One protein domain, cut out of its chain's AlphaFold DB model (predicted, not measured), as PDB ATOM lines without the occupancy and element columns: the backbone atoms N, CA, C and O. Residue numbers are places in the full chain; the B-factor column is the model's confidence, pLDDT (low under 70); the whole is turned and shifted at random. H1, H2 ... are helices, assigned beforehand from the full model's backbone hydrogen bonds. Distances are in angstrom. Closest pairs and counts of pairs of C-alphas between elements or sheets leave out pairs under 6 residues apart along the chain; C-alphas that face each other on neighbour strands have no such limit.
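This is residues 13 to 127 of the 217 residues of an uncharacterized protein of Lichenibacterium ramalinae (UniProt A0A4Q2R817). Three long helices, H3, H4 and H5, cross in an elongated body; short H2 packs on one end, with H1 at that tip, and the last turns of H5 make the other tip. The printed part has 115 residues with five named helices, H1 to H5, all helix. It is compact, radius of gyration of the C-alphas 15.1 A, spanning 51 by 29 by 22 A.

H1, residues 13 to 21, begins at C-alpha 13 (-20.063, 46.670, 53.578). H2 is residues 29 to 39, H3 45 to 67, 31.8 A long, and H4 72 to 91, 28.9 A. H5, residues 97 to 126, 28.5 A, ends at C-alpha 126 (-58.469, 22.059, 31.106), with a kink of 127 degrees near residue 104.

H3 is the hub, touching four helices. H1 touches its residues 47 to 51 alone, closest C-alphas Ala 16 and Leu 47, 6.1 A. H3 and H4 form a hairpin at a steep tilt of 39 degrees, closest C-alphas Leu 63 and Val 79, 5.7 A. Every O i to N i+4 pair is within hydrogen-bond range in H1, H2 and H3, 13 of 16 in H4, 24 of 26 in H5.

The farthest C-alphas, Ala 13 and His 127, are 51.1 A apart. The printed part has no cut and no long link; residues 123 to 127 have pLDDT under 70.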
ATOM      1  N   ALA A  13     -21.167  45.842  54.066       95.12
ATOM      2  CA  ALA A  13     -20.063  46.670  53.578       95.12
ATOM      3  C   ALA A  13     -19.220  45.926  52.533       95.12
ATOM      4  O   ALA A  13     -18.916  46.484  51.474       95.12
ATOM      5  N   GLY A  14     -18.902  44.654  52.789       95.75
ATOM      6  CA  GLY A  14     -18.216  43.791  51.832       95.75
ATOM      7  C   GLY A  14     -19.023  43.602  50.551       95.75
ATOM      8  O   GLY A  14     -18.497  43.780  49.451       95.75
ATOM      9  N   TRP A  15     -20.328  43.338  50.664       96.69
ATOM     10  CA  TRP A  15     -21.201  43.220  49.494       96.69
ATOM     11  C   TRP A  15     -21.304  44.527  48.704       96.69
ATOM     12  O   TRP A  15     -21.248  44.492  47.475       96.69
ATOM     13  N   ALA A  16     -21.376  45.684  49.369       96.06
ATOM     14  CA  ALA A  16     -21.340  46.979  48.691       96.06
ATOM     15  C   ALA A  16     -20.040  47.188  47.895       96.06
ATOM     16  O   ALA A  16     -20.095  47.682  46.765       96.06
ATOM     17  N   ALA A  17     -18.892  46.760  48.428       95.50
ATOM     18  CA  ALA A  17     -17.619  46.809  47.710       95.50
ATOM     19  C   ALA A  17     -17.622  45.907  46.461       95.50
ATOM     20  O   ALA A  17     -17.211  46.354  45.390       95.50
ATOM     21  N   VAL A  18     -18.167  44.686  46.555       95.69
ATOM     22  CA  VAL A  18     -18.325  43.774  45.404       95.69
ATOM     23  C   VAL A  18     -19.218  44.386  44.318       95.69
ATOM     24  O   VAL A  18     -18.907  44.293  43.127       95.69
ATOM     25  N   VAL A  19     -20.319  45.043  44.705       95.69
ATOM     26  CA  VAL A  19     -21.192  45.752  43.753       95.69
ATOM     27  C   VAL A  19     -20.447  46.900  43.078       95.69
ATOM     28  O   VAL A  19     -20.506  47.019  41.854       95.69
ATOM     29  N   ALA A  20     -19.727  47.722  43.845       94.88
ATOM     30  CA  ALA A  20     -18.972  48.858  43.317       94.88
ATOM     31  C   ALA A  20     -17.852  48.428  42.353       94.88
ATOM     32  O   ALA A  20     -17.597  49.116  41.368       94.88
ATOM     33  N   ALA A  21     -17.228  47.273  42.604       94.00
ATOM     34  CA  ALA A  21     -16.212  46.684  41.735       94.00
ATOM     35  C   ALA A  21     -16.792  46.012  40.471       94.00
ATOM     36  O   ALA A  21     -16.046  45.678  39.553       94.00
ATOM     37  N   GLY A  22     -18.115  45.816  40.388       93.69
ATOM     38  CA  GLY A  22     -18.764  45.151  39.252       93.69
ATOM     39  C   GLY A  22     -18.569  43.630  39.218       93.69
ATOM     40  O   GLY A  22     -18.806  43.000  38.187       93.69
ATOM     41  N   GLU A  23     -18.184  43.017  40.338       94.25
ATOM     42  CA  GLU A  23     -17.729  41.619  40.406       94.25
ATOM     43  C   GLU A  23     -18.858  40.602  40.654       94.25
ATOM     44  O   GLU A  23     -18.629  39.391  40.691       94.25
ATOM     45  N   LEU A  24     -20.113  41.058  40.763       93.56
ATOM     46  CA  LEU A  24     -21.270  40.178  40.988       93.56
ATOM     47  C   LEU A  24     -21.408  39.065  39.933       93.56
ATOM     48  O   LEU A  24     -21.947  37.999  40.230       93.56
ATOM     49  N   GLY A  25     -20.935  39.297  38.704       92.31
ATOM     50  CA  GLY A  25     -20.998  38.315  37.616       92.31
ATOM     51  C   GLY A  25     -20.211  37.031  37.889       92.31
ATOM     52  O   GLY A  25     -20.658  35.952  37.486       92.31
ATOM     53  N   ASP A  26     -19.099  37.147  38.613       91.88
ATOM     54  CA  ASP A  26     -18.212  36.031  38.958       91.88
ATOM     55  C   ASP A  26     -18.625  35.343  40.262       91.88
ATOM     56  O   ASP A  26     -18.213  34.214  40.545       91.88
ATOM     57  N   CYS A  27     -19.475  36.003  41.049       92.88
ATOM     58  CA  CYS A  27     -19.982  35.472  42.297       92.88
ATOM     59  C   CYS A  27     -20.960  34.302  42.041       92.88
ATOM     60  O   CYS A  27     -21.852  34.383  41.172       92.88
ATOM     61  N   PRO A  28     -20.828  33.182  42.778       93.25
ATOM     62  CA  PRO A  28     -21.822  32.125  42.760       93.25
ATOM     63  C   PRO A  28     -23.188  32.695  43.166       93.25
ATOM     64  O   PRO A  28     -23.300  33.372  44.184       93.25
ATOM     65  N   PRO A  29     -24.259  32.416  42.409       94.31
ATOM     66  CA  PRO A  29     -25.559  33.031  42.667       94.31
ATOM     67  C   PRO A  29     -26.144  32.657  44.036       94.31
ATOM     68  O   PRO A  29     -26.901  33.444  44.590       94.31
ATOM     69  N   GLY A  30     -25.772  31.498  44.592       94.31
ATOM     70  CA  GLY A  30     -26.161  31.087  45.942       94.31
ATOM     71  C   GLY A  30     -25.657  32.037  47.032       94.31
ATOM     72  O   GLY A  30     -26.421  32.377  47.928       94.31
ATOM     73  N   GLU A  31     -24.427  32.546  46.906       96.00
ATOM     74  CA  GLU A  31     -23.849  33.516  47.852       96.00
ATOM     75  C   GLU A  31     -24.604  34.850  47.795       96.00
ATOM     76  O   GLU A  31     -24.966  35.414  48.824       96.00
ATOM     77  N   ILE A  32     -24.943  35.310  46.585       96.19
ATOM     78  CA  ILE A  32     -25.737  36.531  46.384       96.19
ATOM     79  C   ILE A  32     -27.143  36.374  46.985       96.19
ATOM     80  O   ILE A  32     -27.671  37.307  47.586       96.19
ATOM     81  N   VAL A  33     -27.762  35.195  46.842       96.25
ATOM     82  CA  VAL A  33     -29.052  34.895  47.483       96.25
ATOM     83  C   VAL A  33     -28.919  34.862  49.002       96.25
ATOM     84  O   VAL A  33     -29.786  35.399  49.686       96.25
ATOM     85  N   GLY A  34     -27.845  34.276  49.535       95.50
ATOM     86  CA  GLY A  34     -27.548  34.302  50.966       95.50
ATOM     87  C   GLY A  34     -27.462  35.734  51.491       95.50
ATOM     88  O   GLY A  34     -28.123  36.068  52.473       95.50
ATOM     89  N   ALA A  35     -26.738  36.595  50.776       96.00
ATOM     90  CA  ALA A  35     -26.623  38.012  51.094       96.00
ATOM     91  C   ALA A  35     -27.966  38.742  51.046       96.00
ATOM     92  O   ALA A  35     -28.326  39.449  51.982       96.00
ATOM     93  N   LEU A  36     -28.755  38.519  49.989       95.19
ATOM     94  CA  LEU A  36     -30.107  39.065  49.889       95.19
ATOM     95  C   LEU A  36     -30.960  38.656  51.089       95.19
ATOM     96  O   LEU A  36     -31.568  39.513  51.716       95.19
ATOM     97  N   ARG A  37     -30.969  37.371  51.451       93.50
ATOM     98  CA  ARG A  37     -31.752  36.853  52.582       93.50
ATOM     99  C   ARG A  37     -31.304  37.402  53.934       93.50
ATOM    100  O   ARG A  37     -32.141  37.552  54.815       93.50
ATOM    101  N   ALA A  38     -30.019  37.694  54.103       94.00
ATOM    102  CA  ALA A  38     -29.492  38.276  55.333       94.00
ATOM    103  C   ALA A  38     -29.749  39.789  55.430       94.00
ATOM    104  O   ALA A  38     -29.949  40.305  56.526       94.00
ATOM    105  N   LEU A  39     -29.748  40.499  54.299       92.81
ATOM    106  CA  LEU A  39     -29.745  41.963  54.263       92.81
ATOM    107  C   LEU A  39     -31.097  42.588  53.890       92.81
ATOM    108  O   LEU A  39     -31.254  43.790  54.062       92.81
ATOM    109  N   PHE A  40     -32.074  41.842  53.365       90.56
ATOM    110  CA  PHE A  40     -33.270  42.471  52.781       90.56
ATOM    111  C   PHE A  40     -34.173  43.216  53.780       90.56
ATOM    112  O   PHE A  40     -34.883  44.127  53.357       90.56
ATOM    113  N   LEU A  41     -34.166  42.842  55.066       86.88
ATOM    114  CA  LEU A  41     -34.988  43.495  56.096       86.88
ATOM    115  C   LEU A  41     -34.339  44.777  56.630       86.88
ATOM    116  O   LEU A  41     -35.002  45.809  56.694       86.88
ATOM    117  N   ASP A  42     -33.045  44.716  56.958       85.94
ATOM    118  CA  ASP A  42     -32.359  45.761  57.736       85.94
ATOM    119  C   ASP A  42     -31.156  46.397  57.009       85.94
ATOM    120  O   ASP A  42     -30.506  47.302  57.532       85.94
ATOM    121  N   GLY A  43     -30.826  45.927  55.805       86.00
ATOM    122  CA  GLY A  43     -29.681  46.386  55.022       86.00
ATOM    123  C   GLY A  43     -29.947  47.635  54.177       86.00
ATOM    124  O   GLY A  43     -31.075  48.115  54.034       86.00
ATOM    125  N   ASP A  44     -28.880  48.155  53.560       91.31
ATOM    126  CA  ASP A  44     -28.973  49.270  52.611       91.31
ATOM    127  C   ASP A  44     -29.849  48.885  51.409       91.31
ATOM    128  O   ASP A  44     -29.532  47.981  50.631       91.31
ATOM    129  N   GLN A  45     -30.940  49.626  51.219       93.44
ATOM    130  CA  GLN A  45     -31.902  49.419  50.141       93.44
ATOM    131  C   GLN A  45     -31.267  49.499  48.746       93.44
ATOM    132  O   GLN A  45     -31.682  48.772  47.844       93.44
ATOM    133  N   ARG A  46     -30.241  50.338  48.547       93.88
ATOM    134  CA  ARG A  46     -29.540  50.435  47.253       93.88
ATOM    135  C   ARG A  46     -28.741  49.174  46.959       93.88
ATOM    136  O   ARG A  46     -28.755  48.687  45.828       93.88
ATOM    137  N   LEU A  47     -28.081  48.633  47.980       95.12
ATOM    138  CA  LEU A  47     -27.371  47.366  47.883       95.12
ATOM    139  C   LEU A  47     -28.351  46.227  47.591       95.12
ATOM    140  O   LEU A  47     -28.172  45.504  46.611       95.12
ATOM    141  N   VAL A  48     -29.425  46.111  48.378       95.00
ATOM    142  CA  VAL A  48     -30.459  45.082  48.187       95.00
ATOM    143  C   VAL A  48     -31.042  45.156  46.777       95.00
ATOM    144  O   VAL A  48     -31.151  44.131  46.104       95.00
ATOM    145  N   GLN A  49     -31.346  46.356  46.276       94.88
ATOM    146  CA  GLN A  49     -31.836  46.552  44.913       94.88
ATOM    147  C   GLN A  49     -30.831  46.066  43.858       94.88
ATOM    148  O   GLN A  49     -31.223  45.382  42.909       94.88
ATOM    149  N   ALA A  50     -29.542  46.379  44.019       96.19
ATOM    150  CA  ALA A  50     -28.496  45.957  43.090       96.19
ATOM    151  C   ALA A  50     -28.342  44.427  43.052       96.19
ATOM    152  O   ALA A  50     -28.327  43.831  41.969       96.19
ATOM    153  N   LEU A  51     -28.299  43.780  44.221       96.31
ATOM    154  CA  LEU A  51     -28.226  42.321  44.332       96.31
ATOM    155  C   LEU A  51     -29.484  41.658  43.741       96.31
ATOM    156  O   LEU A  51     -29.382  40.699  42.972       96.31
ATOM    157  N   THR A  52     -30.664  42.218  44.023       97.06
ATOM    158  CA  THR A  52     -31.961  41.730  43.524       97.06
ATOM    159  C   THR A  52     -32.010  41.765  42.005       97.06
ATOM    160  O   THR A  52     -32.324  40.760  41.365       97.06
ATOM    161  N   LEU A  53     -31.662  42.909  41.409       96.75
ATOM    162  CA  LEU A  53     -31.647  43.077  39.960       96.75
ATOM    163  C   LEU A  53     -30.666  42.101  39.304       96.75
ATOM    164  O   LEU A  53     -30.971  41.505  38.268       96.75
ATOM    165  N   HIS A  54     -29.495  41.905  39.911       97.12
ATOM    166  CA  HIS A  54     -28.509  40.962  39.406       97.12
ATOM    167  C   HIS A  54     -29.042  39.520  39.403       97.12
ATOM    168  O   HIS A  54     -28.986  38.841  38.371       97.12
ATOM    169  N   VAL A  55     -29.601  39.060  40.526       96.75
ATOM    170  CA  VAL A  55     -30.164  37.708  40.666       96.75
ATOM    171  C   VAL A  55     -31.353  37.506  39.727       96.75
ATOM    172  O   VAL A  55     -31.364  36.535  38.966       96.75
ATOM    173  N   SER A  56     -32.289  38.456  39.685       97.31
ATOM    174  CA  SER A  56     -33.447  38.437  38.783       97.31
ATOM    175  C   SER A  56     -33.026  38.280  37.316       97.31
ATOM    176  O   SER A  56     -33.502  37.387  36.607       97.31
ATOM    177  N   ASN A  57     -32.036  39.057  36.867       96.94
ATOM    178  CA  ASN A  57     -31.511  38.980  35.503       96.94
ATOM    179  C   ASN A  57     -30.817  37.648  35.186       96.94
ATOM    180  O   ASN A  57     -30.756  37.239  34.022       96.94
ATOM    181  N   ARG A  58     -30.235  36.972  36.182       96.62
ATOM    182  CA  ARG A  58     -29.633  35.642  36.001       96.62
ATOM    183  C   ARG A  58     -30.697  34.551  35.941       96.62
ATOM    184  O   ARG A  58     -30.601  33.674  35.079       96.62
ATOM    185  N   ILE A  59     -31.713  34.625  36.802       96.88
ATOM    186  CA  ILE A  59     -32.844  33.690  36.826       96.88
ATOM    187  C   ILE A  59     -33.596  33.748  35.500       96.88
ATOM    188  O   ILE A  59     -33.706  32.733  34.818       96.88
ATOM    189  N   THR A  60     -34.049  34.934  35.088       96.25
ATOM    190  CA  THR A  60     -34.824  35.124  33.849       96.25
ATOM    191  C   THR A  60     -34.057  34.648  32.617       96.25
ATOM    192  O   THR A  60     -34.592  33.878  31.822       96.25
ATOM    193  N   ARG A  61     -32.768  34.999  32.484       95.62
ATOM    194  CA  ARG A  61     -31.914  34.496  31.390       95.62
ATOM    195  C   ARG A  61     -31.804  32.974  31.383       95.62
ATOM    196  O   ARG A  61     -31.808  32.370  30.310       95.62
ATOM    197  N   ARG A  62     -31.694  32.340  32.554       94.25
ATOM    198  CA  ARG A  62     -31.630  30.877  32.650       94.25
ATOM    199  C   ARG A  62     -32.967  30.229  32.303       94.25
ATOM    200  O   ARG A  62     -32.963  29.248  31.564       94.25
ATOM    201  N   LEU A  63     -34.072  30.773  32.807       94.25
ATOM    202  CA  LEU A  63     -35.421  30.277  32.551       94.25
ATOM    203  C   LEU A  63     -35.785  30.391  31.071       94.25
ATOM    204  O   LEU A  63     -36.195  29.395  30.493       94.25
ATOM    205  N   ARG A  64     -35.532  31.532  30.419       94.19
ATOM    206  CA  ARG A  64     -35.790  31.700  28.975       94.19
ATOM    207  C   ARG A  64     -35.077  30.647  28.125       94.19
ATOM    208  O   ARG A  64     -35.673  30.077  27.222       94.19
ATOM    209  N   ARG A  65     -33.818  30.328  28.452       92.75
ATOM    210  CA  ARG A  65     -33.067  29.257  27.767       92.75
ATOM    211  C   ARG A  65     -33.613  27.857  28.047       92.75
ATOM    212  O   ARG A  65     -33.447  26.978  27.215       92.75
ATOM    213  N   LEU A  66     -34.169  27.634  29.237       88.56
ATOM    214  CA  LEU A  66     -34.704  26.337  29.646       88.56
ATOM    215  C   LEU A  66     -36.082  26.067  29.032       88.56
ATOM    216  O   LEU A  66     -36.338  24.941  28.625       88.56
ATOM    217  N   ILE A  67     -36.952  27.076  29.023       89.44
ATOM    218  CA  ILE A  67     -38.330  26.978  28.528       89.44
ATOM    219  C   ILE A  67     -38.366  27.038  26.998       89.44
ATOM    220  O   ILE A  67     -39.140  26.320  26.377       89.44
ATOM    221  N   GLY A  68     -37.492  27.840  26.381       85.19
ATOM    222  CA  GLY A  68     -37.533  28.062  24.939       85.19
ATOM    223  C   GLY A  68     -38.784  28.838  24.515       85.19
ATOM    224  O   GLY A  68     -39.481  29.416  25.344       85.19
ATOM    225  N   THR A  69     -39.045  28.870  23.209       84.25
ATOM    226  CA  THR A  69     -40.120  29.672  22.598       84.25
ATOM    227  C   THR A  69     -41.299  28.838  22.099       84.25
ATOM    228  O   THR A  69     -42.253  29.402  21.576       84.25
ATOM    229  N   ASP A  70     -41.265  27.514  22.284       76.31
ATOM    230  CA  ASP A  70     -42.286  26.570  21.790       76.31
ATOM    231  C   ASP A  70     -43.557  26.537  22.663       76.31
ATOM    232  O   ASP A  70     -44.413  25.659  22.543       76.31
ATOM    233  N   HIS A  71     -43.676  27.510  23.562       73.88
ATOM    234  CA  HIS A  71     -44.800  27.726  24.457       73.88
ATOM    235  C   HIS A  71     -45.665  28.899  23.961       73.88
ATOM    236  O   HIS A  71     -45.147  29.810  23.304       73.88
ATOM    237  N   PRO A  72     -46.962  28.944  24.314       71.75
ATOM    238  CA  PRO A  72     -47.790  30.139  24.148       71.75
ATOM    239  C   PRO A  72     -47.092  31.393  24.694       71.75
ATOM    240  O   PRO A  72     -46.342  31.321  25.669       71.75
ATOM    241  N   ASN A  73     -47.284  32.539  24.028       74.88
ATOM    242  CA  ASN A  73     -46.574  33.791  24.338       74.88
ATOM    243  C   ASN A  73     -45.038  33.620  24.421       74.88
ATOM    244  O   ASN A  73     -44.370  34.228  25.258       74.88
ATOM    245  N   GLN A  74     -44.483  32.731  23.591       78.50
ATOM    246  CA  GLN A  74     -43.054  32.406  23.550       78.50
ATOM    247  C   GLN A  74     -42.483  31.981  24.919       78.50
ATOM    248  O   GLN A  74     -41.300  32.179  25.190       78.50
ATOM    249  N   GLY A  75     -43.324  31.426  25.801       84.31
ATOM    250  CA  GLY A  75     -42.935  30.971  27.137       84.31
ATOM    251  C   GLY A  75     -42.735  32.076  28.173       84.31
ATOM    252  O   GLY A  75     -42.354  31.771  29.305       84.31
ATOM    253  N   GLU A  76     -43.007  33.343  27.844       84.69
ATOM    254  CA  GLU A  76     -42.781  34.462  28.768       84.69
ATOM    255  C   GLU A  76     -43.640  34.331  30.036       84.69
ATOM    256  O   GLU A  76     -43.153  34.600  31.131       84.69
ATOM    257  N   ASP A  77     -44.868  33.812  29.933       83.62
ATOM    258  CA  ASP A  77     -45.742  33.623  31.101       83.62
ATOM    259  C   ASP A  77     -45.222  32.530  32.050       83.62
ATOM    260  O   ASP A  77     -45.360  32.624  33.274       83.62
ATOM    261  N   VAL A  78     -44.599  31.481  31.502       88.44
ATOM    262  CA  VAL A  78     -43.938  30.431  32.291       88.44
ATOM    263  C   VAL A  78     -42.727  31.003  33.008       88.44
ATOM    264  O   VAL A  78     -42.532  30.742  34.198       88.44
ATOM    265  N   VAL A  79     -41.919  31.784  32.287       92.38
ATOM    266  CA  VAL A  79     -40.725  32.440  32.822       92.38
ATOM    267  C   VAL A  79     -41.106  33.401  33.942       92.38
ATOM    268  O   VAL A  79     -40.515  33.320  35.017       92.38
ATOM    269  N   GLU A  80     -42.096  34.266  33.726       90.75
ATOM    270  CA  GLU A  80     -42.568  35.240  34.712       90.75
ATOM    271  C   GLU A  80     -43.111  34.542  35.962       90.75
ATOM    272  O   GLU A  80     -42.721  34.881  37.081       90.75
ATOM    273  N   ARG A  81     -43.932  33.499  35.790       89.81
ATOM    274  CA  ARG A  81     -44.489  32.726  36.908       89.81
ATOM    275  C   ARG A  81     -43.408  32.026  37.724       89.81
ATOM    276  O   ARG A  81     -43.425  32.097  38.951       89.81
ATOM    277  N   ALA A  82     -42.470  31.347  37.063       94.44
ATOM    278  CA  ALA A  82     -41.359  30.691  37.746       94.44
ATOM    279  C   ALA A  82     -40.460  31.713  38.453       94.44
ATOM    280  O   ALA A  82     -40.070  31.491  39.596       94.44
ATOM    281  N   HIS A  83     -40.163  32.837  37.798       97.31
ATOM    282  CA  HIS A  83     -39.386  33.923  38.380       97.31
ATOM    283  C   HIS A  83     -40.056  34.489  39.638       97.31
ATOM    284  O   HIS A  83     -39.388  34.585  40.662       97.31
ATOM    285  N   GLY A  84     -41.358  34.790  39.588       92.88
ATOM    286  CA  GLY A  84     -42.121  35.281  40.739       92.88
ATOM    287  C   GLY A  84     -42.024  34.340  41.939       92.88
ATOM    288  O   GLY A  84     -41.572  34.756  42.996       92.88
ATOM    289  N   VAL A  85     -42.299  33.045  41.739       94.50
ATOM    290  CA  VAL A  85     -42.200  32.031  42.809       94.50
ATOM    291  C   VAL A  85     -40.797  31.966  43.422       94.50
ATOM    292  O   VAL A  85     -40.657  31.784  44.629       94.50
ATOM    293  N   ILE A  86     -39.746  32.100  42.607       96.50
ATOM    294  CA  ILE A  86     -38.366  32.094  43.107       96.50
ATOM    295  C   ILE A  86     -38.075  33.370  43.906       96.50
ATOM    296  O   ILE A  86     -37.490  33.278  44.981       96.50
ATOM    297  N   MET A  87     -38.476  34.544  43.411       96.31
ATOM    298  CA  MET A  87     -38.252  35.811  44.115       96.31
ATOM    299  C   MET A  87     -39.022  35.869  45.437       96.31
ATOM    300  O   MET A  87     -38.440  36.252  46.449       96.31
ATOM    301  N   ASP A  88     -40.275  35.412  45.454       94.69
ATOM    302  CA  ASP A  88     -41.079  35.301  46.675       94.69
ATOM    303  C   ASP A  88     -40.380  34.398  47.698       94.69
ATOM    304  O   ASP A  88     -40.237  34.763  48.861       94.69
ATOM    305  N   ALA A  89     -39.842  33.253  47.260       94.94
ATOM    306  CA  ALA A  89     -39.095  32.356  48.136       94.94
ATOM    307  C   ALA A  89     -37.790  32.967  48.674       94.94
ATOM    308  O   ALA A  89     -37.391  32.638  49.790       94.94
ATOM    309  N   ILE A  90     -37.119  33.834  47.908       94.50
ATOM    310  CA  ILE A  90     -35.919  34.545  48.370       94.50
ATOM    311  C   ILE A  90     -36.285  35.523  49.486       94.50
ATOM    312  O   ILE A  90     -35.586  35.543  50.494       94.50
ATOM    313  N   PHE A  91     -37.366  36.290  49.341       91.06
ATOM    314  CA  PHE A  91     -37.743  37.326  50.310       91.06
ATOM    315  C   PHE A  91     -38.635  36.845  51.453       91.06
ATOM    316  O   PHE A  91     -38.869  37.599  52.391       91.06
ATOM    317  N   ASP A  92     -39.110  35.604  51.409       90.12
ATOM    318  CA  ASP A  92     -39.837  34.986  52.510       90.12
ATOM    319  C   ASP A  92     -38.868  34.228  53.448       90.12
ATOM    320  O   ASP A  92     -38.275  33.207  53.054       90.12
ATOM    321  N   PRO A  93     -38.688  34.681  54.708       86.31
ATOM    322  CA  PRO A  93     -37.912  33.956  55.711       86.31
ATOM    323  C   PRO A  93     -38.462  32.564  56.013       86.31
ATOM    324  O   PRO A  93     -37.683  31.668  56.328       86.31
ATOM    325  N   ALA A  94     -39.782  32.378  55.915       87.44
ATOM    326  CA  ALA A  94     -40.460  31.126  56.231       87.44
ATOM    327  C   ALA A  94     -40.434  30.123  55.067       87.44
ATOM    328  O   ALA A  94     -40.772  28.950  55.250       87.44
ATOM    329  N   SER A  95     -40.016  30.552  53.874       90.44
ATOM    330  CA  SER A  95     -39.947  29.682  52.709       90.44
ATOM    331  C   SER A  95     -38.860  28.617  52.866       90.44
ATOM    332  O   SER A  95     -37.671  28.924  52.972       90.44
ATOM    333  N   ALA A  96     -39.267  27.347  52.787       87.00
ATOM    334  CA  ALA A  96     -38.356  26.201  52.755       87.00
ATOM    335  C   ALA A  96     -37.429  26.216  51.525       87.00
ATOM    336  O   ALA A  96     -36.308  25.719  51.578       87.00
ATOM    337  N   ASP A  97     -37.869  26.837  50.428       85.00
ATOM    338  CA  ASP A  97     -37.058  27.003  49.222       85.00
ATOM    339  C   ASP A  97     -35.909  27.993  49.413       85.00
ATOM    340  O   ASP A  97     -34.925  27.928  48.679       85.00
ATOM    341  N   GLY A  98     -36.031  28.918  50.365       87.38
ATOM    342  CA  GLY A  98     -35.057  29.976  50.601       87.38
ATOM    343  C   GLY A  98     -33.647  29.446  50.889       87.38
ATOM    344  O   GLY A  98     -32.723  29.775  50.143       87.38
ATOM    345  N   PRO A  99     -33.457  28.598  51.919       91.31
ATOM    346  CA  PRO A  99     -32.175  27.939  52.181       91.31
ATOM    347  C   PRO A  99     -31.699  27.064  51.012       91.31
ATOM    348  O   PRO A  99     -30.529  27.107  50.639       91.31
ATOM    349  N   GLU A 100     -32.604  26.328  50.359       91.94
ATOM    350  CA  GLU A 100     -32.239  25.486  49.213       91.94
ATOM    351  C   GLU A 100     -31.769  26.299  47.995       91.94
ATOM    352  O   GLU A 100     -30.975  25.813  47.191       91.94
ATOM    353  N   LEU A 101     -32.235  27.539  47.830       92.19
ATOM    354  CA  LEU A 101     -31.757  28.443  46.782       92.19
ATOM    355  C   LEU A 101     -30.323  28.919  47.037       92.19
ATOM    356  O   LEU A 101     -29.617  29.196  46.069       92.19
ATOM    357  N   VAL A 102     -29.873  28.962  48.295       94.44
ATOM    358  CA  VAL A 102     -28.472  29.253  48.642       94.44
ATOM    359  C   VAL A 102     -27.574  28.086  48.224       94.44
ATOM    360  O   VAL A 102     -26.573  28.285  47.541       94.44
ATOM    361  N   GLU A 103     -27.956  26.851  48.555       91.88
ATOM    362  CA  GLU A 103     -27.110  25.670  48.319       91.88
ATOM    363  C   GLU A 103     -27.220  25.105  46.894       91.88
ATOM    364  O   GLU A 103     -26.251  24.608  46.312       91.88
ATOM    365  N   HIS A 104     -28.414  25.160  46.306       92.81
ATOM    366  CA  HIS A 104     -28.774  24.441  45.083       92.81
ATOM    367  C   HIS A 104     -29.459  25.340  44.051       92.81
ATOM    368  O   HIS A 104     -30.318  24.888  43.285       92.81
ATOM    369  N   PHE A 105     -29.030  26.603  43.982       94.81
ATOM    370  CA  PHE A 105     -29.618  27.659  43.155       94.81
ATOM    371  C   PHE A 105     -30.101  27.186  41.774       94.81
ATOM    372  O   PHE A 105     -31.285  27.273  41.452       94.81
ATOM    373  N   TRP A 106     -29.212  26.620  40.946       94.00
ATOM    374  CA  TRP A 106     -29.577  26.240  39.576       94.00
ATOM    375  C   TRP A 106     -30.526  25.048  39.486       94.00
ATOM    376  O   TRP A 106     -31.350  25.003  38.568       94.00
ATOM    377  N   ALA A 107     -30.432  24.100  40.418       91.00
ATOM    378  CA  ALA A 107     -31.363  22.982  40.478       91.00
ATOM    379  C   ALA A 107     -32.768  23.483  40.843       91.00
ATOM    380  O   ALA A 107     -33.736  23.115  40.178       91.00
ATOM    381  N   ARG A 108     -32.874  24.399  41.817       92.81
ATOM    382  CA  ARG A 108     -34.145  25.023  42.211       92.81
ATOM    383  C   ARG A 108     -34.752  25.861  41.092       92.81
ATOM    384  O   ARG A 108     -35.912  25.645  40.753       92.81
ATOM    385  N   VAL A 109     -33.966  26.727  40.443       94.25
ATOM    386  CA  VAL A 109     -34.428  27.519  39.285       94.25
ATOM    387  C   VAL A 109     -34.971  26.605  38.182       94.25
ATOM    388  O   VAL A 109     -36.048  26.852  37.643       94.25
ATOM    389  N   ARG A 110     -34.264  25.510  37.869       94.25
ATOM    390  CA  ARG A 110     -34.721  24.528  36.877       94.25
ATOM    391  C   ARG A 110     -36.034  23.867  37.291       94.25
ATOM    392  O   ARG A 110     -36.946  23.786  36.473       94.25
ATOM    393  N   ASN A 111     -36.125  23.385  38.527       90.56
ATOM    394  CA  ASN A 111     -37.308  22.680  39.016       90.56
ATOM    395  C   ASN A 111     -38.538  23.597  39.012       90.56
ATOM    396  O   ASN A 111     -39.578  23.206  38.491       90.56
ATOM    397  N   ARG A 112     -38.392  24.850  39.462       91.62
ATOM    398  CA  ARG A 112     -39.469  25.850  39.415       91.62
ATOM    399  C   ARG A 112     -39.886  26.211  37.988       91.62
ATOM    400  O   ARG A 112     -41.079  26.343  37.730       91.62
ATOM    401  N   GLY A 113     -38.940  26.282  37.049       90.75
ATOM    402  CA  GLY A 113     -39.253  26.420  35.621       90.75
ATOM    403  C   GLY A 113     -40.090  25.254  35.081       90.75
ATOM    404  O   GLY A 113     -41.114  25.467  34.436       90.75
ATOM    405  N   ILE A 114     -39.703  24.014  35.400       86.69
ATOM    406  CA  ILE A 114     -40.448  22.806  35.009       86.69
ATOM    407  C   ILE A 114     -41.851  22.794  35.632       86.69
ATOM    408  O   ILE A 114     -42.821  22.453  34.955       86.69
ATOM    409  N   ASP A 115     -41.979  23.165  36.904       88.38
ATOM    410  CA  ASP A 115     -43.269  23.208  37.593       88.38
ATOM    411  C   ASP A 115     -44.209  24.248  36.975       88.38
ATOM    412  O   ASP A 115     -45.386  23.952  36.751       88.38
ATOM    413  N   ALA A 116     -43.693  25.428  36.618       88.31
ATOM    414  CA  ALA A 116     -44.464  26.449  35.916       88.31
ATOM    415  C   ALA A 116     -44.928  25.965  34.530       88.31
ATOM    416  O   ALA A 116     -46.109  26.102  34.205       88.31
ATOM    417  N   ALA A 117     -44.054  25.313  33.756       83.88
ATOM    418  CA  ALA A 117     -44.406  24.749  32.450       83.88
ATOM    419  C   ALA A 117     -45.479  23.649  32.566       83.88
ATOM    420  O   ALA A 117     -46.424  23.580  31.780       83.88
ATOM    421  N   ARG A 118     -45.383  22.795  33.594       79.69
ATOM    422  CA  ARG A 118     -46.402  21.773  33.887       79.69
ATOM    423  C   ARG A 118     -47.741  22.395  34.267       79.69
ATOM    424  O   ARG A 118     -48.782  21.898  33.832       79.69
ATOM    425  N   ALA A 119     -47.726  23.450  35.083       78.06
ATOM    426  CA  ALA A 119     -48.931  24.176  35.468       78.06
ATOM    427  C   ALA A 119     -49.613  24.800  34.241       78.06
ATOM    428  O   ALA A 119     -50.829  24.675  34.095       78.06
ATOM    429  N   GLU A 120     -48.835  25.371  33.321       77.06
ATOM    430  CA  GLU A 120     -49.336  25.900  32.054       77.06
ATOM    431  C   GLU A 120     -49.935  24.804  31.159       77.06
ATOM    432  O   GLU A 120     -51.071  24.931  30.700       77.06
ATOM    433  N   GLY A 121     -49.247  23.674  30.976       70.75
ATOM    434  CA  GLY A 121     -49.782  22.553  30.194       70.75
ATOM    435  C   GLY A 121     -51.031  21.911  30.818       70.75
ATOM    436  O   GLY A 121     -51.850  21.301  30.129       70.75
ATOM    437  N   LYS A 122     -51.209  22.016  32.140       71.69
ATOM    438  CA  LYS A 122     -52.442  21.603  32.830       71.69
ATOM    439  C   LYS A 122     -53.573  22.608  32.615       71.69
ATOM    440  O   LYS A 122     -54.714  22.178  32.471       71.69
ATOM    441  N   TYR A 123     -53.261  23.902  32.577       68.50
ATOM    442  CA  TYR A 123     -54.219  24.962  32.274       68.50
ATOM    443  C   TYR A 123     -54.793  24.798  30.860       68.50
ATOM    444  O   TYR A 123     -55.999  24.618  30.717       68.50
ATOM    445  N   HIS A 124     -53.930  24.691  29.848       62.03
ATOM    446  CA  HIS A 124     -54.341  24.536  28.447       62.03
ATOM    447  C   HIS A 124     -55.147  23.256  28.192       62.03
ATOM    448  O   HIS A 124     -56.098  23.252  27.421       62.03
ATOM    449  N   ARG A 125     -54.820  22.154  28.881       65.25
ATOM    450  CA  ARG A 125     -55.611  20.915  28.780       65.25
ATOM    451  C   ARG A 125     -57.005  21.025  29.392       65.25
ATOM    452  O   ARG A 125     -57.899  20.301  28.974       65.25
ATOM    453  N   ARG A 126     -57.182  21.864  30.416       64.12
ATOM    454  CA  ARG A 126     -58.469  22.059  31.106       64.12
ATOM    455  C   ARG A 126     -59.328  23.133  30.450       64.12
ATOM    456  O   ARG A 126     -60.542  23.103  30.609       64.12
ATOM    457  N   HIS A 127     -58.693  24.037  29.718       52.41
ATOM    458  CA  HIS A 127     -59.324  25.119  28.982       52.41
ATOM    459  C   HIS A 127     -58.822  25.085  27.533       52.41
ATOM    460  O   HIS A 127     -58.025  25.939  27.150       52.41
TER     461      HIS A 127